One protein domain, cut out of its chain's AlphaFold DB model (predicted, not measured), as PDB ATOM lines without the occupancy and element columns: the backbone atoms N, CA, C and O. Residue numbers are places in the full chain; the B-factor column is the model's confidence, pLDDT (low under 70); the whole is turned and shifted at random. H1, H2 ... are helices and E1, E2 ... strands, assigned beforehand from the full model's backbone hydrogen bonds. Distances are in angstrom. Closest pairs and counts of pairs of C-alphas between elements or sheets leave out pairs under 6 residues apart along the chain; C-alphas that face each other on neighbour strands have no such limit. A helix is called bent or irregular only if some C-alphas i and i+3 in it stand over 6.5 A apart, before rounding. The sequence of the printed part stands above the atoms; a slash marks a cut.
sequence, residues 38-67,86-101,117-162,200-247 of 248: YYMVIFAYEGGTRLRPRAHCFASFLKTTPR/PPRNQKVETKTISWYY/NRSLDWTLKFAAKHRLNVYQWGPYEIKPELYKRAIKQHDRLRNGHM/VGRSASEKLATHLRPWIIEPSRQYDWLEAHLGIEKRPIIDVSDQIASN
ATOM      1  N   TYR A  38     -13.689 -15.941-154.416       97.94
ATOM      2  CA  TYR A  38     -13.362 -17.360-154.476       97.94
ATOM      3  C   TYR A  38     -14.570 -18.133-154.951       97.94
ATOM      4  O   TYR A  38     -15.685 -17.854-154.523       97.94
ATOM      5  N   TYR A  39     -14.345 -19.114-155.815       98.38
ATOM      6  CA  TYR A  39     -15.418 -19.874-156.429       98.38
ATOM      7  C   TYR A  39     -15.126 -21.364-156.403       98.38
ATOM      8  O   TYR A  39     -13.973 -21.794-156.318       98.38
ATOM      9  N   MET A  40     -16.190 -22.147-156.495       98.50
ATOM     10  CA  MET A  40     -16.153 -23.593-156.603       98.50
ATOM     11  C   MET A  40     -17.127 -24.043-157.684       98.50
ATOM     12  O   MET A  40     -18.262 -23.577-157.734       98.50
ATOM     13  N   VAL A  41     -16.691 -24.991-158.504       98.56
ATOM     14  CA  VAL A  41     -17.543 -25.732-159.434       98.56
ATOM     15  C   VAL A  41     -17.338 -27.213-159.156       98.56
ATOM     16  O   VAL A  41     -16.198 -27.684-159.168       98.56
ATOM     17  N   ILE A  42     -18.414 -27.936-158.863       98.56
ATOM     18  CA  ILE A  42     -18.387 -29.386-158.642       98.56
ATOM     19  C   ILE A  42     -18.879 -30.057-159.911       98.56
ATOM     20  O   ILE A  42     -19.855 -29.627-160.515       98.56
ATOM     21  N   PHE A  43     -18.221 -31.144-160.283       98.56
ATOM     22  CA  PHE A  43     -18.569 -31.927-161.446       98.56
ATOM     23  C   PHE A  43     -18.721 -33.398-161.088       98.56
ATOM     24  O   PHE A  43     -18.029 -33.937-160.216       98.56
ATOM     25  N   ALA A  44     -19.571 -34.066-161.853       98.00
ATOM     26  CA  ALA A  44     -19.592 -35.512-161.946       98.00
ATOM     27  C   ALA A  44     -19.491 -35.927-163.403       98.00
ATOM     28  O   ALA A  44     -19.967 -35.215-164.283       98.00
ATOM     29  N   TYR A  45     -18.971 -37.122-163.654       97.25
ATOM     30  CA  TYR A  45     -19.391 -37.852-164.840       97.25
ATOM     31  C   TYR A  45     -19.799 -39.272-164.489       97.25
ATOM     32  O   TYR A  45     -19.296 -39.850-163.522       97.25
ATOM     33  N   GLU A  46     -20.689 -39.844-165.291       95.06
ATOM     34  CA  GLU A  46     -21.092 -41.246-165.201       95.06
ATOM     35  C   GLU A  46     -21.581 -41.789-166.550       95.06
ATOM     36  O   GLU A  46     -22.021 -41.043-167.426       95.06
ATOM     37  N   GLY A  47     -21.456 -43.105-166.733       90.31
ATOM     38  CA  GLY A  47     -21.975 -43.824-167.899       90.31
ATOM     39  C   GLY A  47     -23.350 -44.451-167.643       90.31
ATOM     40  O   GLY A  47     -23.770 -44.606-166.498       90.31
ATOM     41  N   GLY A  48     -24.034 -44.856-168.719       77.38
ATOM     42  CA  GLY A  48     -25.325 -45.552-168.657       77.38
ATOM     43  C   GLY A  48     -25.299 -46.880-167.877       77.38
ATOM     44  O   GLY A  48     -24.251 -47.504-167.703       77.38
ATOM     45  N   THR A  49     -26.493 -47.296-167.438       57.91
ATOM     46  CA  THR A  49     -26.900 -48.216-166.342       57.91
ATOM     47  C   THR A  49     -26.200 -49.575-166.156       57.91
ATOM     48  O   THR A  49     -26.562 -50.311-165.240       57.91
ATOM     49  N   ARG A  50     -25.180 -49.935-166.939       55.16
ATOM     50  CA  ARG A  50     -24.487 -51.234-166.829       55.16
ATOM     51  C   ARG A  50     -23.032 -51.157-166.367       55.16
ATOM     52  O   ARG A  50     -22.451 -52.195-166.077       55.16
ATOM     53  N   LEU A  51     -22.443 -49.963-166.239       52.78
ATOM     54  CA  LEU A  51     -21.022 -49.823-165.898       52.78
ATOM     55  C   LEU A  51     -20.774 -48.831-164.744       52.78
ATOM     56  O   LEU A  51     -20.312 -47.710-164.947       52.78
ATOM     57  N   ARG A  52     -20.947 -49.307-163.500       62.31
ATOM     58  CA  ARG A  52     -20.402 -48.653-162.292       62.31
ATOM     59  C   ARG A  52     -18.890 -48.310-162.343       62.31
ATOM     60  O   ARG A  52     -18.519 -47.373-161.641       62.31
ATOM     61  N   PRO A  53     -18.004 -48.953-163.144       69.56
ATOM     62  CA  PRO A  53     -16.589 -48.556-163.196       69.56
ATOM     63  C   PRO A  53     -16.287 -47.175-163.804       69.56
ATOM     64  O   PRO A  53     -15.135 -46.747-163.757       69.56
ATOM     65  N   ARG A  54     -17.263 -46.456-164.380       87.75
ATOM     66  CA  ARG A  54     -17.011 -45.177-165.078       87.75
ATOM     67  C   ARG A  54     -17.756 -43.994-164.471       87.75
ATOM     68  O   ARG A  54     -18.307 -43.174-165.196       87.75
ATOM     69  N   ALA A  55     -17.752 -43.915-163.146       94.00
ATOM     70  CA  ALA A  55     -18.243 -42.765-162.402       94.00
ATOM     71  C   ALA A  55     -17.080 -42.014-161.743       94.00
ATOM     72  O   ALA A  55     -16.136 -42.633-161.248       94.00
ATOM     73  N   HIS A  56     -17.143 -40.685-161.723       96.44
ATOM     74  CA  HIS A  56     -16.112 -39.847-161.112       96.44
ATOM     75  C   HIS A  56     -16.702 -38.551-160.568       96.44
ATOM     76  O   HIS A  56     -17.675 -38.035-161.110       96.44
ATOM     77  N   CYS A  57     -16.083 -38.036-159.510       97.88
ATOM     78  CA  CYS A  57     -16.403 -36.761-158.885       97.88
ATOM     79  C   CYS A  57     -15.129 -35.910-158.855       97.88
ATOM     80  O   CYS A  57     -14.054 -36.406-158.512       97.88
ATOM     81  N   PHE A  58     -15.231 -34.648-159.255       98.56
ATOM     82  CA  PHE A  58     -14.112 -33.708-159.293       98.56
ATOM     83  C   PHE A  58     -14.611 -32.285-159.048       98.56
ATOM     84  O   PHE A  58     -15.791 -32.000-159.212       98.56
ATOM     85  N   ALA A  59     -13.726 -31.382-158.634       98.69
ATOM     86  CA  ALA A  59     -14.088 -29.987-158.400       98.69
ATOM     87  C   ALA A  59     -12.971 -29.036-158.825       98.69
ATOM     88  O   ALA A  59     -11.787 -29.343-158.669       98.69
ATOM     89  N   SER A  60     -13.357 -27.869-159.331       98.69
ATOM     90  CA  SER A  60     -12.459 -26.756-159.627       98.69
ATOM     91  C   SER A  60     -12.697 -25.624-158.639       98.69
ATOM     92  O   SER A  60     -13.832 -25.212-158.419       98.69
ATOM     93  N   PHE A  61     -11.614 -25.114-158.062       98.75
ATOM     94  CA  PHE A  61     -11.593 -23.988-157.140       98.75
ATOM     95  C   PHE A  61     -10.896 -22.817-157.814       98.75
ATOM     96  O   PHE A  61      -9.772 -22.960-158.303       98.75
ATOM     97  N   LEU A  62     -11.559 -21.666-157.838       98.25
ATOM     98  CA  LEU A  62     -11.093 -20.479-158.536       98.25
ATOM     99  C   LEU A  62     -10.868 -19.346-157.542       98.25
ATOM    100  O   LEU A  62     -11.627 -19.190-156.589       98.25
ATOM    101  N   LYS A  63      -9.829 -18.551-157.773       97.62
ATOM    102  CA  LYS A  63      -9.589 -17.281-157.088       97.62
ATOM    103  C   LYS A  63      -9.522 -16.185-158.130       97.62
ATOM    104  O   LYS A  63      -8.786 -16.313-159.105       97.62
ATOM    105  N   THR A  64     -10.251 -15.107-157.900       95.94
ATOM    106  CA  THR A  64     -10.184 -13.908-158.725       95.94
ATOM    107  C   THR A  64      -9.500 -12.815-157.927       95.94
ATOM    108  O   THR A  64      -9.779 -12.612-156.745       95.94
ATOM    109  N   THR A  65      -8.550 -12.138-158.554       94.19
ATOM    110  CA  THR A  65      -7.877 -10.969-157.984       94.19
ATOM    111  C   THR A  65      -8.062  -9.800-158.935       94.19
ATOM    112  O   THR A  65      -7.898 -10.006-160.147       94.19
ATOM    113  N   PRO A  66      -8.339  -8.587-158.430       89.12
ATOM    114  CA  PRO A  66      -8.264  -7.395-159.258       89.12
ATOM    115  C   PRO A  66      -6.895  -7.327-159.929       89.12
ATOM    116  O   PRO A  66      -5.863  -7.649-159.335       89.12
ATOM    117  N   ARG A  67      -6.888  -6.952-161.200       83.94
ATOM    118  CA  ARG A  67      -5.677  -6.602-161.924       83.94
ATOM    119  C   ARG A  67      -5.299  -5.195-161.483       83.94
ATOM    120  O   ARG A  67      -6.175  -4.336-161.454       83.94
ATOM    121  N   PRO A  86     -15.019 -12.461-168.685       62.66
ATOM    122  CA  PRO A  86     -14.520 -12.079-167.371       62.66
ATOM    123  C   PRO A  86     -14.404 -10.552-167.302       62.66
ATOM    124  O   PRO A  86     -14.036  -9.931-168.312       62.66
ATOM    125  N   PRO A  87     -14.686  -9.924-166.146       73.50
ATOM    126  CA  PRO A  87     -14.395  -8.510-165.968       73.50
ATOM    127  C   PRO A  87     -12.948  -8.277-166.420       73.50
ATOM    128  O   PRO A  87     -12.038  -8.928-165.909       73.50
ATOM    129  N   ARG A  88     -12.728  -7.410-167.426       70.00
ATOM    130  CA  ARG A  88     -11.432  -7.277-168.144       70.00
ATOM    131  C   ARG A  88     -10.227  -7.020-167.224       70.00
ATOM    132  O   ARG A  88      -9.080  -7.183-167.636       70.00
ATOM    133  N   ASN A  89     -10.503  -6.656-165.977       79.94
ATOM    134  CA  ASN A  89      -9.546  -6.319-164.944       79.94
ATOM    135  C   ASN A  89      -9.450  -7.396-163.852       79.94
ATOM    136  O   ASN A  89      -9.143  -7.057-162.718       79.94
ATOM    137  N   GLN A  90      -9.708  -8.675-164.141       87.00
ATOM    138  CA  GLN A  90      -9.525  -9.752-163.160       87.00
ATOM    139  C   GLN A  90      -8.560 -10.825-163.664       87.00
ATOM    140  O   GLN A  90      -8.680 -11.333-164.779       87.00
ATOM    141  N   LYS A  91      -7.593 -11.187-162.815       92.56
ATOM    142  CA  LYS A  91      -6.778 -12.395-162.979       92.56
ATOM    143  C   LYS A  91      -7.505 -13.542-162.287       92.56
ATOM    144  O   LYS A  91      -7.936 -13.386-161.145       92.56
ATOM    145  N   VAL A  92      -7.616 -14.680-162.965       95.38
ATOM    146  CA  VAL A  92      -8.273 -15.879-162.438       95.38
ATOM    147  C   VAL A  92      -7.242 -16.993-162.277       95.38
ATOM    148  O   VAL A  92      -6.488 -17.294-163.201       95.38
ATOM    149  N   GLU A  93      -7.190 -17.588-161.089       97.12
ATOM    150  CA  GLU A  93      -6.338 -18.728-160.756       97.12
ATOM    151  C   GLU A  93      -7.208 -19.950-160.465       97.12
ATOM    152  O   GLU A  93      -8.023 -19.916-159.543       97.12
ATOM    153  N   THR A  94      -7.000 -21.043-161.202       98.12
ATOM    154  CA  THR A  94      -7.809 -22.266-161.089       98.12
ATOM    155  C   THR A  94      -6.981 -23.433-160.561       98.12
ATOM    156  O   THR A  94      -5.865 -23.689-161.021       98.12
ATOM    157  N   LYS A  95      -7.545 -24.181-159.609       98.31
ATOM    158  CA  LYS A  95      -7.005 -25.452-159.113       98.31
ATOM    159  C   LYS A  95      -8.086 -26.519-159.137       98.31
ATOM    160  O   LYS A  95      -9.151 -26.334-158.560       98.31
ATOM    161  N   THR A  96      -7.795 -27.648-159.767       98.69
ATOM    162  CA  THR A  96      -8.747 -28.756-159.893       98.69
ATOM    163  C   THR A  96      -8.314 -29.929-159.026       98.69
ATOM    164  O   THR A  96      -7.175 -30.390-159.116       98.69
ATOM    165  N   ILE A  97      -9.232 -30.427-158.200       98.62
ATOM    166  CA  ILE A  97      -9.119 -31.716-157.524       98.62
ATOM    167  C   ILE A  97      -9.914 -32.725-158.351       98.62
ATOM    168  O   ILE A  97     -11.141 -32.761-158.310       98.62
ATOM    169  N   SER A  98      -9.199 -33.536-159.122       98.19
ATOM    170  CA  SER A  98      -9.718 -34.663-159.889       98.19
ATOM    171  C   SER A  98      -8.849 -35.880-159.595       98.19
ATOM    172  O   SER A  98      -7.959 -36.237-160.373       98.19
ATOM    173  N   TRP A  99      -9.094 -36.489-158.435       97.94
ATOM    174  CA  TRP A  99      -8.281 -37.578-157.902       97.94
ATOM    175  C   TRP A  99      -8.619 -38.916-158.559       97.94
ATOM    176  O   TRP A  99      -9.684 -39.488-158.325       97.94
ATOM    177  N   TYR A 100      -7.710 -39.399-159.397       94.69
ATOM    178  CA  TYR A 100      -7.905 -40.570-160.244       94.69
ATOM    179  C   TYR A 100      -6.904 -41.676-159.896       94.69
ATOM    180  O   TYR A 100      -5.847 -41.401-159.334       94.69
ATOM    181  N   TYR A 101      -7.216 -42.918-160.246       92.38
ATOM    182  CA  TYR A 101      -6.266 -44.030-160.177       92.38
ATOM    183  C   TYR A 101      -5.332 -44.004-161.395       92.38
ATOM    184  O   TYR A 101      -5.658 -43.414-162.424       92.38
ATOM    185  N   ASN A 117      -3.677 -36.659-159.492       97.81
ATOM    186  CA  ASN A 117      -4.580 -35.521-159.608       97.81
ATOM    187  C   ASN A 117      -4.560 -34.990-161.051       97.81
ATOM    188  O   ASN A 117      -3.527 -34.506-161.518       97.81
ATOM    189  N   ARG A 118      -5.677 -35.110-161.770       97.38
ATOM    190  CA  ARG A 118      -5.797 -34.710-163.182       97.38
ATOM    191  C   ARG A 118      -6.269 -33.257-163.321       97.38
ATOM    192  O   ARG A 118      -6.941 -32.717-162.447       97.38
ATOM    193  N   SER A 119      -5.915 -32.615-164.431       97.81
ATOM    194  CA  SER A 119      -6.443 -31.290-164.791       97.81
ATOM    195  C   SER A 119      -7.911 -31.374-165.215       97.81
ATOM    196  O   SER A 119      -8.300 -32.390-165.790       97.81
ATOM    197  N   LEU A 120      -8.666 -30.277-165.081       97.88
ATOM    198  CA  LEU A 120     -10.042 -30.176-165.583       97.88
ATOM    199  C   LEU A 120     -10.174 -30.588-167.059       97.88
ATOM    200  O   LEU A 120     -11.012 -31.421-167.388       97.88
ATOM    201  N   ASP A 121      -9.318 -30.047-167.932       97.75
ATOM    202  CA  ASP A 121      -9.384 -30.318-169.371       97.75
ATOM    203  C   ASP A 121      -9.201 -31.809-169.691       97.75
ATOM    204  O   ASP A 121     -10.016 -32.384-170.411       97.75
ATOM    205  N   TRP A 122      -8.187 -32.453-169.098       97.19
ATOM    206  CA  TRP A 122      -7.989 -33.903-169.209       97.19
ATOM    207  C   TRP A 122      -9.232 -34.683-168.767       97.19
ATOM    208  O   TRP A 122      -9.689 -35.558-169.499       97.19
ATOM    209  N   THR A 123      -9.808 -34.352-167.606       97.31
ATOM    210  CA  THR A 123     -10.962 -35.070-167.040       97.31
ATOM    211  C   THR A 123     -12.200 -34.938-167.924       97.31
ATOM    212  O   THR A 123     -12.886 -35.926-168.188       97.31
ATOM    213  N   LEU A 124     -12.458 -33.743-168.452       97.50
ATOM    214  CA  LEU A 124     -13.579 -33.506-169.357       97.50
ATOM    215  C   LEU A 124     -13.358 -34.144-170.738       97.50
ATOM    216  O   LEU A 124     -14.294 -34.693-171.313       97.50
ATOM    217  N   LYS A 125     -12.127 -34.126-171.270       96.50
ATOM    218  CA  LYS A 125     -11.779 -34.844-172.510       96.50
ATOM    219  C   LYS A 125     -11.934 -36.355-172.346       96.50
ATOM    220  O   LYS A 125     -12.426 -37.012-173.259       96.50
ATOM    221  N   PHE A 126     -11.562 -36.899-171.185       94.75
ATOM    222  CA  PHE A 126     -11.785 -38.303-170.849       94.75
ATOM    223  C   PHE A 126     -13.281 -38.641-170.868       94.75
ATOM    224  O   PHE A 126     -13.686 -39.577-171.557       94.75
ATOM    225  N   ALA A 127     -14.113 -37.848-170.187       95.56
ATOM    226  CA  ALA A 127     -15.560 -38.051-170.182       95.56
ATOM    227  C   ALA A 127     -16.156 -38.017-171.601       95.56
ATOM    228  O   ALA A 127     -16.887 -38.933-171.980       95.56
ATOM    229  N   ALA A 128     -15.765 -37.028-172.412       96.00
ATOM    230  CA  ALA A 128     -16.208 -36.897-173.799       96.00
ATOM    231  C   ALA A 128     -15.779 -38.091-174.669       96.00
ATOM    232  O   ALA A 128     -16.611 -38.674-175.366       96.00
ATOM    233  N   LYS A 129     -14.509 -38.519-174.581       94.75
ATOM    234  CA  LYS A 129     -13.980 -39.696-175.297       94.75
ATOM    235  C   LYS A 129     -14.806 -40.953-175.014       94.75
ATOM    236  O   LYS A 129     -15.014 -41.773-175.904       94.75
ATOM    237  N   HIS A 130     -15.282 -41.098-173.780       92.75
ATOM    238  CA  HIS A 130     -16.062 -42.250-173.336       92.75
ATOM    239  C   HIS A 130     -17.583 -42.043-173.399       92.75
ATOM    240  O   HIS A 130     -18.312 -42.913-172.924       92.75
ATOM    241  N   ARG A 131     -18.058 -40.939-174.001       94.44
ATOM    242  CA  ARG A 131     -19.486 -40.587-174.128       94.44
ATOM    243  C   ARG A 131     -20.221 -40.648-172.781       94.44
ATOM    244  O   ARG A 131     -21.316 -41.196-172.683       94.44
ATOM    245  N   LEU A 132     -19.571 -40.154-171.729       94.69
ATOM    246  CA  LEU A 132     -20.136 -40.101-170.383       94.69
ATOM    247  C   LEU A 132     -20.948 -38.818-170.225       94.69
ATOM    248  O   LEU A 132     -20.560 -37.769-170.742       94.69
ATOM    249  N   ASN A 133     -22.042 -38.897-169.472       96.00
ATOM    250  CA  ASN A 133     -22.794 -37.708-169.095       96.00
ATOM    251  C   ASN A 133     -21.975 -36.933-168.070       96.00
ATOM    252  O   ASN A 133     -21.507 -37.530-167.098       96.00
ATOM    253  N   VAL A 134     -21.809 -35.629-168.278       97.81
ATOM    254  CA  VAL A 134     -21.145 -34.734-167.328       97.81
ATOM    255  C   VAL A 134     -22.202 -33.857-166.675       97.81
ATOM    256  O   VAL A 134     -23.029 -33.274-167.367       97.81
ATOM    257  N   TYR A 135     -22.162 -33.766-165.351       98.12
ATOM    258  CA  TYR A 135     -23.051 -32.938-164.540       98.12
ATOM    259  C   TYR A 135     -22.239 -31.855-163.843       98.12
ATOM    260  O   TYR A 135     -21.095 -32.114-163.454       98.12
ATOM    261  N   GLN A 136     -22.833 -30.683-163.649       98.31
ATOM    262  CA  GLN A 136     -22.199 -29.540-163.002       98.31
ATOM    263  C   GLN A 136     -23.093 -28.937-161.918       98.31
ATOM    264  O   GLN A 136     -24.282 -28.732-162.132       98.31
ATOM    265  N   TRP A 137     -22.484 -28.609-160.777       98.12
ATOM    266  CA  TRP A 137     -23.056 -27.742-159.750       98.12
ATOM    267  C   TRP A 137     -22.166 -26.509-159.574       98.12
ATOM    268  O   TRP A 137     -20.959 -26.628-159.325       98.12
ATOM    269  N   GLY A 138     -22.777 -25.333-159.641       96.19
ATOM    270  CA  GLY A 138     -22.108 -24.042-159.652       96.19
ATOM    271  C   GLY A 138     -21.847 -23.546-161.081       96.19
ATOM    272  O   GLY A 138     -22.297 -24.178-162.030       96.19
ATOM    273  N   PRO A 139     -21.081 -22.456-161.248       97.62
ATOM    274  CA  PRO A 139     -20.158 -21.921-160.252       97.62
ATOM    275  C   PRO A 139     -20.834 -21.294-159.034       97.62
ATOM    276  O   PRO A 139     -21.801 -20.556-159.152       97.62
ATOM    277  N   TYR A 140     -20.280 -21.551-157.853       97.69
ATOM    278  CA  TYR A 140     -20.711 -20.933-156.602       97.69
ATOM    279  C   TYR A 140     -19.607 -20.046-156.058       97.69
ATOM    280  O   TYR A 140     -18.457 -20.481-155.989       97.69
ATOM    281  N   GLU A 141     -19.942 -18.838-155.611       97.81
ATOM    282  CA  GLU A 141     -19.025 -18.087-154.758       97.81
ATOM    283  C   GLU A 141     -18.920 -18.789-153.399       97.81
ATOM    284  O   GLU A 141     -19.910 -19.277-152.854       97.81
ATOM    285  N   ILE A 142     -17.707 -18.891-152.864       98.31
ATOM    286  CA  ILE A 142     -17.415 -19.597-151.618       98.31
ATOM    287  C   ILE A 142     -16.631 -18.717-150.651       98.31
ATOM    288  O   ILE A 142     -15.919 -17.790-151.043       98.31
ATOM    289  N   LYS A 143     -16.707 -19.048-149.362       97.94
ATOM    290  CA  LYS A 143     -15.885 -18.376-148.350       97.94
ATOM    291  C   LYS A 143     -14.381 -18.649-148.588       97.94
ATOM    292  O   LYS A 143     -14.018 -19.779-148.949       97.94
ATOM    293  N   PRO A 144     -13.487 -17.671-148.338       97.94
ATOM    294  CA  PRO A 144     -12.046 -17.797-148.596       97.94
ATOM    295  C   PRO A 144     -11.375 -18.995-147.909       97.94
ATOM    296  O   PRO A 144     -10.387 -19.543-148.403       97.94
ATOM    297  N   GLU A 145     -11.880 -19.411-146.750       98.12
ATOM    298  CA  GLU A 145     -11.304 -20.500-145.965       98.12
ATOM    299  C   GLU A 145     -11.479 -21.855-146.653       98.12
ATOM    300  O   GLU A 145     -10.573 -22.689-146.566       98.12
ATOM    301  N   LEU A 146     -12.595 -22.076-147.364       98.50
ATOM    302  CA  LEU A 146     -12.794 -23.305-148.133       98.50
ATOM    303  C   LEU A 146     -11.771 -23.396-149.267       98.50
ATOM    304  O   LEU A 146     -11.152 -24.444-149.447       98.50
ATOM    305  N   TYR A 147     -11.528 -22.288-149.973       98.62
ATOM    306  CA  TYR A 147     -10.509 -22.234-151.020       98.62
ATOM    307  C   TYR A 147      -9.127 -22.594-150.465       98.62
ATOM    308  O   TYR A 147      -8.469 -23.491-150.985       98.62
ATOM    309  N   LYS A 148      -8.706 -21.980-149.350       98.31
ATOM    310  CA  LYS A 148      -7.418 -22.298-148.698       98.31
ATOM    311  C   LYS A 148      -7.295 -23.789-148.352       98.31
ATOM    312  O   LYS A 148      -6.233 -24.382-148.552       98.31
ATOM    313  N   ARG A 149      -8.374 -24.410-147.864       98.50
ATOM    314  CA  ARG A 149      -8.428 -25.857-147.577       98.50
ATOM    315  C   ARG A 149      -8.294 -26.692-148.849       98.50
ATOM    316  O   ARG A 149      -7.534 -27.659-148.851       98.50
ATOM    317  N   ALA A 150      -8.964 -26.291-149.925       98.44
ATOM    318  CA  ALA A 150      -8.861 -26.949-151.220       98.44
ATOM    319  C   ALA A 150      -7.440 -26.884-151.799       98.44
ATOM    320  O   ALA A 150      -6.956 -27.894-152.297       98.44
ATOM    321  N   ILE A 151      -6.728 -25.757-151.665       98.56
ATOM    322  CA  ILE A 151      -5.315 -25.651-152.073       98.56
ATOM    323  C   ILE A 151      -4.441 -26.634-151.293       98.56
ATOM    324  O   ILE A 151      -3.724 -27.434-151.892       98.56
ATOM    325  N   LYS A 152      -4.560 -26.646-149.960       98.00
ATOM    326  CA  LYS A 152      -3.804 -27.577-149.111       98.00
ATOM    327  C   LYS A 152      -4.066 -29.037-149.498       98.00
ATOM    328  O   LYS A 152      -3.138 -29.842-149.539       98.00
ATOM    329  N   GLN A 153      -5.319 -29.381-149.782       97.88
ATOM    330  CA  GLN A 153      -5.691 -30.727-150.205       97.88
ATOM    331  C   GLN A 153      -5.176 -31.053-151.610       97.88
ATOM    332  O   GLN A 153      -4.619 -32.127-151.810       97.88
ATOM    333  N   HIS A 154      -5.294 -30.134-152.566       98.19
ATOM    334  CA  HIS A 154      -4.721 -30.274-153.904       98.19
ATOM    335  C   HIS A 154      -3.219 -30.592-153.838       98.19
ATOM    336  O   HIS A 154      -2.751 -31.528-154.492       98.19
ATOM    337  N   ASP A 155      -2.470 -29.866-153.008       97.50
ATOM    338  CA  ASP A 155      -1.027 -30.063-152.858       97.50
ATOM    339  C   ASP A 155      -0.708 -31.382-152.138       97.50
ATOM    340  O   ASP A 155       0.186 -32.118-152.563       97.50
ATOM    341  N   ARG A 156      -1.506 -31.751-151.125       96.88
ATOM    342  CA  ARG A 156      -1.426 -33.065-150.465       96.88
ATOM    343  C   ARG A 156      -1.673 -34.225-151.430       96.88
ATOM    344  O   ARG A 156      -1.039 -35.258-151.303       96.88
ATOM    345  N   LEU A 157      -2.593 -34.098-152.378       96.81
ATOM    346  CA  LEU A 157      -2.843 -35.154-153.361       96.81
ATOM    347  C   LEU A 157      -1.678 -35.276-154.353       96.81
ATOM    348  O   LEU A 157      -1.312 -36.372-154.770       96.81
ATOM    349  N   ARG A 158      -1.051 -34.154-154.717       96.31
ATOM    350  CA  ARG A 158       0.065 -34.130-155.674       96.31
ATOM    351  C   ARG A 158       1.392 -34.619-155.111       96.31
ATOM    352  O   ARG A 158       2.211 -35.097-155.889       96.31
ATOM    353  N   ASN A 159       1.613 -34.509-153.805       95.00
ATOM    354  CA  ASN A 159       2.874 -34.925-153.186       95.00
ATOM    355  C   ASN A 159       3.074 -36.458-153.143       95.00
ATOM    356  O   ASN A 159       4.144 -36.918-152.768       95.00
ATOM    357  N   GLY A 160       2.066 -37.247-153.537       88.94
ATOM    358  CA  GLY A 160       2.160 -38.705-153.642       88.94
ATOM    359  C   GLY A 160       1.964 -39.470-152.330       88.94
ATOM    360  O   GLY A 160       2.027 -40.694-152.347       88.94
ATOM    361  N   HIS A 161       1.690 -38.793-151.210       90.62
ATOM    362  CA  HIS A 161       1.459 -39.448-149.913       90.62
ATOM    363  C   HIS A 161       0.039 -40.009-149.759       90.62
ATOM    364  O   HIS A 161      -0.239 -40.744-148.814       90.62
ATOM    365  N   MET A 162      -0.876 -39.636-150.655       97.12
ATOM    366  CA  MET A 162      -2.231 -40.171-150.692       97.12
ATOM    367  C   MET A 162      -2.318 -41.248-151.769       97.12
ATOM    368  O   MET A 162      -1.925 -41.023-152.913       97.12
ATOM    369  N   VAL A 200     -22.335 -43.130-156.186       93.75
ATOM    370  CA  VAL A 200     -21.244 -42.761-157.100       93.75
ATOM    371  C   VAL A 200     -21.728 -41.674-158.065       93.75
ATOM    372  O   VAL A 200     -22.912 -41.330-158.053       93.75
ATOM    373  N   GLY A 201     -20.817 -41.118-158.869       94.94
ATOM    374  CA  GLY A 201     -21.157 -40.253-160.003       94.94
ATOM    375  C   GLY A 201     -22.019 -39.059-159.607       94.94
ATOM    376  O   GLY A 201     -21.654 -38.306-158.696       94.94
ATOM    377  N   ARG A 202     -23.165 -38.895-160.274       96.06
ATOM    378  CA  ARG A 202     -24.089 -37.777-160.050       96.06
ATOM    379  C   ARG A 202     -24.607 -37.761-158.614       96.06
ATOM    380  O   ARG A 202     -24.454 -36.758-157.927       96.06
ATOM    381  N   SER A 203     -25.139 -38.886-158.131       96.00
ATOM    382  CA  SER A 203     -25.733 -38.985-156.786       96.00
ATOM    383  C   SER A 203     -24.719 -38.692-155.673       96.00
ATOM    384  O   SER A 203     -25.038 -38.033-154.684       96.00
ATOM    385  N   ALA A 204     -23.474 -39.159-155.810       96.75
ATOM    386  CA  ALA A 204     -22.436 -38.834-154.831       96.75
ATOM    387  C   ALA A 204     -22.028 -37.358-154.864       96.75
ATOM    388  O   ALA A 204     -21.741 -36.780-153.817       96.75
ATOM    389  N   SER A 205     -21.998 -36.761-156.053       97.81
ATOM    390  CA  SER A 205     -21.598 -35.366-156.239       97.81
ATOM    391  C   SER A 205     -22.671 -34.391-155.758       97.81
ATOM    392  O   SER A 205     -22.334 -33.367-155.178       97.81
ATOM    393  N   GLU A 206     -23.951 -34.752-155.860       97.44
ATOM    394  CA  GLU A 206     -25.054 -34.022-155.224       97.44
ATOM    395  C   GLU A 206     -24.913 -34.007-153.691       97.44
ATOM    396  O   GLU A 206     -25.002 -32.954-153.050       97.44
ATOM    397  N   LYS A 207     -24.601 -35.166-153.088       97.69
ATOM    398  CA  LYS A 207     -24.297 -35.256-151.648       97.69
ATOM    399  C   LYS A 207     -23.082 -34.409-151.275       97.69
ATOM    400  O   LYS A 207     -23.085 -33.782-150.219       97.69
ATOM    401  N   LEU A 208     -22.054 -34.371-152.124       98.12
ATOM    402  CA  LEU A 208     -20.878 -33.522-151.931       98.12
ATOM    403  C   LEU A 208     -21.222 -32.028-152.009       98.12
ATOM    404  O   LEU A 208     -20.791 -31.264-151.147       98.12
ATOM    405  N   ALA A 209     -22.005 -31.609-153.001       98.00
ATOM    406  CA  ALA A 209     -22.444 -30.224-153.140       98.00
ATOM    407  C   ALA A 209     -23.279 -29.782-151.929       98.00
ATOM    408  O   ALA A 209     -23.046 -28.712-151.370       98.00
ATOM    409  N   THR A 210     -24.158 -30.659-151.439       97.06
ATOM    410  CA  THR A 210     -24.912 -30.442-150.197       97.06
ATOM    411  C   THR A 210     -23.992 -30.360-148.976       97.06
ATOM    412  O   THR A 210     -24.129 -29.446-148.166       97.06
ATOM    413  N   HIS A 211     -23.009 -31.263-148.862       97.75
ATOM    414  CA  HIS A 211     -22.011 -31.269-147.780       97.75
ATOM    415  C   HIS A 211     -21.218 -29.961-147.709       97.75
ATOM    416  O   HIS A 211     -20.927 -29.464-146.626       97.75
ATOM    417  N   LEU A 212     -20.894 -29.373-148.864       98.00
ATOM    418  CA  LEU A 212     -20.137 -28.124-148.955       98.00
ATOM    419  C   LEU A 212     -21.014 -26.862-148.946       98.00
ATOM    420  O   LEU A 212     -20.475 -25.755-148.899       98.00
ATOM    421  N   ARG A 213     -22.345 -26.989-148.904       97.06
ATOM    422  CA  ARG A 213     -23.286 -25.857-148.883       97.06
ATOM    423  C   ARG A 213     -23.020 -24.804-147.797       97.06
ATOM    424  O   ARG A 213     -23.159 -23.627-148.121       97.06
ATOM    425  N   PRO A 214     -22.588 -25.134-146.560       97.38
ATOM    426  CA  PRO A 214     -22.280 -24.121-145.535       97.38
ATOM    427  C   PRO A 214     -21.194 -23.101-145.932       97.38
ATOM    428  O   PRO A 214     -20.994 -22.084-145.252       97.38
ATOM    429  N   TRP A 215     -20.464 -23.379-147.013       98.06
ATOM    430  CA  TRP A 215     -19.420 -22.528-147.564       98.06
ATOM    431  C   TRP A 215     -19.864 -21.664-148.741       98.06
ATOM    432  O   TRP A 215     -19.111 -20.763-149.103       98.06
ATOM    433  N   ILE A 216     -21.032 -21.932-149.325       97.81
ATOM    434  CA  ILE A 216     -21.538 -21.224-150.500       97.81
ATOM    435  C   ILE A 216     -22.140 -19.878-150.082       97.81
ATOM    436  O   ILE A 216     -22.905 -19.791-149.118       97.81
ATOM    437  N   ILE A 217     -21.787 -18.834-150.825       96.50
ATOM    438  CA  ILE A 217     -22.329 -17.480-150.730       96.50
ATOM    439  C   ILE A 217     -23.349 -17.336-151.863       96.50
ATOM    440  O   ILE A 217     -22.992 -17.491-153.025       96.50
ATOM    441  N   GLU A 218     -24.610 -17.067-151.512       94.81
ATOM    442  CA  GLU A 218     -25.709 -16.838-152.467       94.81
ATOM    443  C   GLU A 218     -25.818 -17.923-153.565       94.81
ATOM    444  O   GLU A 218     -25.529 -17.657-154.729       94.81
ATOM    445  N   PRO A 219     -26.275 -19.150-153.242       94.94
ATOM    446  CA  PRO A 219     -26.289 -20.272-154.194       94.94
ATOM    447  C   PRO A 219     -27.148 -20.050-155.451       94.94
ATOM    448  O   PRO A 219     -27.006 -20.797-156.407       94.94
ATOM    449  N   SER A 220     -28.045 -19.058-155.450       93.19
ATOM    450  CA  SER A 220     -28.889 -18.693-156.596       93.19
ATOM    451  C   SER A 220     -28.219 -17.710-157.562       93.19
ATOM    452  O   SER A 220     -28.811 -17.353-158.578       93.19
ATOM    453  N   ARG A 221     -27.030 -17.194-157.231       94.19
ATOM    454  CA  ARG A 221     -26.320 -16.231-158.070       94.19
ATOM    455  C   ARG A 221     -25.521 -16.954-159.149       94.19
ATOM    456  O   ARG A 221     -24.679 -17.788-158.833       94.19
ATOM    457  N   GLN A 222     -25.756 -16.566-160.399       92.69
ATOM    458  CA  GLN A 222     -25.083 -17.125-161.570       92.69
ATOM    459  C   GLN A 222     -23.783 -16.380-161.900       92.69
ATOM    460  O   GLN A 222     -23.648 -15.174-161.650       92.69
ATOM    461  N   TYR A 223     -22.817 -17.111-162.459       94.00
ATOM    462  CA  TYR A 223     -21.480 -16.609-162.789       94.00
ATOM    463  C   TYR A 223     -20.993 -17.125-164.155       94.00
ATOM    464  O   TYR A 223     -19.871 -17.614-164.263       94.00
ATOM    465  N   ASP A 224     -21.803 -16.976-165.204       93.31
ATOM    466  CA  ASP A 224     -21.578 -17.511-166.564       93.31
ATOM    467  C   ASP A 224     -20.179 -17.209-167.134       93.31
ATOM    468  O   ASP A 224     -19.573 -18.000-167.854       93.31
ATOM    469  N   TRP A 225     -19.604 -16.061-166.778       93.31
ATOM    470  CA  TRP A 225     -18.261 -15.680-167.217       93.31
ATOM    471  C   TRP A 225     -17.159 -16.628-166.699       93.31
ATOM    472  O   TRP A 225     -16.108 -16.758-167.332       93.31
ATOM    473  N   LEU A 226     -17.369 -17.292-165.554       94.56
ATOM    474  CA  LEU A 226     -16.456 -18.317-165.041       94.56
ATOM    475  C   LEU A 226     -16.538 -19.594-165.874       94.56
ATOM    476  O   LEU A 226     -15.524 -20.271-166.029       94.56
ATOM    477  N   GLU A 227     -17.700 -19.907-166.442       94.25
ATOM    478  CA  GLU A 227     -17.845 -21.033-167.361       94.25
ATOM    479  C   GLU A 227     -17.032 -20.802-168.631       94.25
ATOM    480  O   GLU A 227     -16.227 -21.656-169.011       94.25
ATOM    481  N   ALA A 228     -17.141 -19.595-169.195       92.75
ATOM    482  CA  ALA A 228     -16.314 -19.153-170.314       92.75
ATOM    483  C   ALA A 228     -14.813 -19.225-169.985       92.75
ATOM    484  O   ALA A 228     -14.003 -19.668-170.799       92.75
ATOM    485  N   HIS A 229     -14.417 -18.829-168.768       94.44
ATOM    486  CA  HIS A 229     -13.026 -18.942-168.320       94.44
ATOM    487  C   HIS A 229     -12.550 -20.402-168.218       94.44
ATOM    488  O   HIS A 229     -11.402 -20.707-168.542       94.44
ATOM    489  N   LEU A 230     -13.418 -21.304-167.761       96.19
ATOM    490  CA  LEU A 230     -13.124 -22.730-167.633       96.19
ATOM    491  C   LEU A 230     -13.176 -23.479-168.979       96.19
ATOM    492  O   LEU A 230     -12.731 -24.629-169.041       96.19
ATOM    493  N   GLY A 231     -13.679 -22.851-170.048       95.56
ATOM    494  CA  GLY A 231     -13.802 -23.452-171.378       95.56
ATOM    495  C   GLY A 231     -14.799 -24.613-171.403       95.56
ATOM    496  O   GLY A 231     -14.550 -25.651-172.039       95.56
ATOM    497  N   ILE A 232     -15.876 -24.479-170.630       95.94
ATOM    498  CA  ILE A 232     -16.917 -25.498-170.456       95.94
ATOM    499  C   ILE A 232     -18.218 -25.148-171.179       95.94
ATOM    500  O   ILE A 232     -18.995 -26.054-171.459       95.94
ATOM    501  N   GLU A 233     -18.400 -23.896-171.603       93.12
ATOM    502  CA  GLU A 233     -19.607 -23.400-172.278       93.12
ATOM    503  C   GLU A 233     -19.877 -24.089-173.628       93.12
ATOM    504  O   GLU A 233     -20.999 -24.120-174.120       93.12
ATOM    505  N   LYS A 234     -18.837 -24.675-174.233       91.25
ATOM    506  CA  LYS A 234     -18.914 -25.396-175.516       91.25
ATOM    507  C   LYS A 234     -19.021 -26.913-175.357       91.25
ATOM    508  O   LYS A 234     -18.893 -27.640-176.342       91.25
ATOM    509  N   ARG A 235     -19.154 -27.418-174.129       94.81
ATOM    510  CA  ARG A 235     -19.151 -28.857-173.834       94.81
ATOM    511  C   ARG A 235     -20.566 -29.324-173.471       94.81
ATOM    512  O   ARG A 235     -21.312 -28.553-172.878       94.81
ATOM    513  N   PRO A 236     -20.942 -30.578-173.780       95.94
ATOM    514  CA  PRO A 236     -22.246 -31.129-173.410       95.94
ATOM    515  C   PRO A 236     -22.279 -31.453-171.907       95.94
ATOM    516  O   PRO A 236     -22.110 -32.603-171.499       95.94
ATOM    517  N   ILE A 237     -22.425 -30.418-171.082       97.50
ATOM    518  CA  ILE A 237     -22.510 -30.501-169.624       97.50
ATOM    519  C   ILE A 237     -23.949 -30.209-169.210       97.50
ATOM    520  O   ILE A 237     -24.563 -29.256-169.677       97.50
ATOM    521  N   ILE A 238     -24.487 -31.055-168.340       97.50
ATOM    522  CA  ILE A 238     -25.817 -30.902-167.765       97.50
ATOM    523  C   ILE A 238     -25.668 -30.053-166.505       97.50
ATOM    524  O   ILE A 238     -25.179 -30.540-165.480       97.50
ATOM    525  N   ASP A 239     -26.076 -28.790-166.586       96.75
ATOM    526  CA  ASP A 239     -26.158 -27.925-165.414       96.75
ATOM    527  C   ASP A 239     -27.297 -28.393-164.497       96.75
ATOM    528  O   ASP A 239     -28.438 -28.590-164.919       96.75
ATOM    529  N   VAL A 240     -26.959 -28.639-163.234       97.06
ATOM    530  CA  VAL A 240     -27.880 -29.057-162.172       97.06
ATOM    531  C   VAL A 240     -27.744 -28.155-160.940       97.06
ATOM    532  O   VAL A 240     -28.098 -28.549-159.826       97.06
ATOM    533  N   SER A 241     -27.245 -26.931-161.127       93.00
ATOM    534  CA  SER A 241     -26.968 -25.969-160.054       93.00
ATOM    535  C   SER A 241     -28.196 -25.589-159.230       93.00
ATOM    536  O   SER A 241     -28.074 -25.385-158.015       93.00
ATOM    537  N   ASP A 242     -29.377 -25.582-159.850       92.75
ATOM    538  CA  ASP A 242     -30.649 -25.243-159.202       92.75
ATOM    539  C   ASP A 242     -31.015 -26.199-158.056       92.75
ATOM    540  O   ASP A 242     -31.674 -25.790-157.099       92.75
ATOM    541  N   GLN A 243     -30.512 -27.441-158.076       92.00
ATOM    542  CA  GLN A 243     -30.766 -28.439-157.027       92.00
ATOM    543  C   GLN A 243     -30.253 -28.002-155.646       92.00
ATOM    544  O   GLN A 243     -30.803 -28.386-154.615       92.00
ATOM    545  N   ILE A 244     -29.185 -27.199-155.598       90.88
ATOM    546  CA  ILE A 244     -28.635 -26.684-154.334       90.88
ATOM    547  C   ILE A 244     -29.367 -25.420-153.887       90.88
ATOM    548  O   ILE A 244     -29.505 -25.187-152.682       90.88
ATOM    549  N   ALA A 245     -29.859 -24.621-154.834       85.44
ATOM    550  CA  ALA A 245     -30.609 -23.409-154.538       85.44
ATOM    551  C   ALA A 245     -31.993 -23.716-153.935       85.44
ATOM    552  O   ALA A 245     -32.418 -23.004-153.022       85.44
ATOM    553  N   SER A 246     -32.656 -24.784-154.397       82.56
ATOM    554  CA  SER A 246     -34.036 -25.133-154.026       82.56
ATOM    555  C   SER A 246     -34.202 -25.798-152.657       82.56
ATOM    556  O   SER A 246     -35.289 -25.747-152.095       82.56
ATOM    557  N   ASN A 247     -33.159 -26.410-152.091       71.81
ATOM    558  CA  ASN A 247     -33.246 -27.178-150.837       71.81
ATOM    559  C   ASN A 247     -33.294 -26.289-149.568       71.81
ATOM    560  O   ASN A 247     -32.585 -26.570-148.598       71.81
TER     561      ASN A 247
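What this domain is: This is residues 38 to 67, 86 to 101, 117 to 162 and 200 to 247 of the 248 residues of an uncharacterized protein of Planctomycetes bacterium Pan216 (UniProt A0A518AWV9). A twisted sheet of five strands makes the middle layer, with H2 and H3 over one face and H1 and H4 over the other: three layers, helices on both faces of a sheet. At one edge E3 runs on into the short E4, and near the other edge H5 only grazes the sheet. The printed part has 140 residues, with named elements in the order E1 E2 E3 E4 H1 E5 H2 H3 H4 E6 H5, of mixed class. The sheet's order is E3 E2 E1 E5 E6, antiparallel but for the parallel E5 and E6. The whole is compact and rounded, with a radius of gyration of the C-alphas of 14.7 A and spans of 47 by 38 by 28 A.

Where its parts are: Find C-alpha 38 at (-13.362, -17.360, -154.476); from there E1 runs 27.3 A to residue 46. E2, residues 56 to 66, covers 33.4 A, and E3, residues 90 to 97, covers 22.7 A before E4, residues 99 to 101. Next come H1, residues 120 to 129, and E5, residues 133 to 142, 25.7 A long. H2, residues 144 to 158, is 21.5 A long; H3, residues 201 to 215, 21.7 A. H4 is residues 224 to 230, E6 residues 237 to 239, and H5 residues 242 to 246, ending at C-alpha (-34.036, -25.133, -154.026).

How they stand to each other: Begin at the hairpin E1 and E2, where N 41 and O 60 are 2.9 A apart, within hydrogen-bond range. Such pairs also join E3 to E2, N 61 and O 95 at 2.8 A; E1 to E5, N 42 and O 137 at 2.9 A; and E5 to E6, N 238 and O 134 at 2.8 A. H3 runs along E1, at 2 degrees on the local plane and a height over the sheet of 8.5 A; it is irregular, with C-alphas 211 and 214 7.5 A apart. On the same face H2 runs slantwise to E2, at 54 degrees on the local plane. On the opposite face H1 runs along E1 and H4 across it, at 21 and 69 degrees on the local plane. H3 and H5 only just touch, with 3 pairs of C-alphas within 8 A, the closest Thr 210 and Ile 244 at 6.7 A. In H1, H2, H4 and H5 every O i to N i+4 pair is within hydrogen-bond range; in H3, 9 of 11.

The domain as a whole: The C-alphas farthest apart, Arg 50 and Arg 67, are 48.7 A apart. Residues 68 to 85, 102 to 116 and 163 to 199 are not printed; the C-alpha gaps are 11.7, 8.7 and 20.2 A. Of the links printed whole, none is long. The mean pLDDT of the printed part is 93.6; residues 49 to 53 and 86 are under 70.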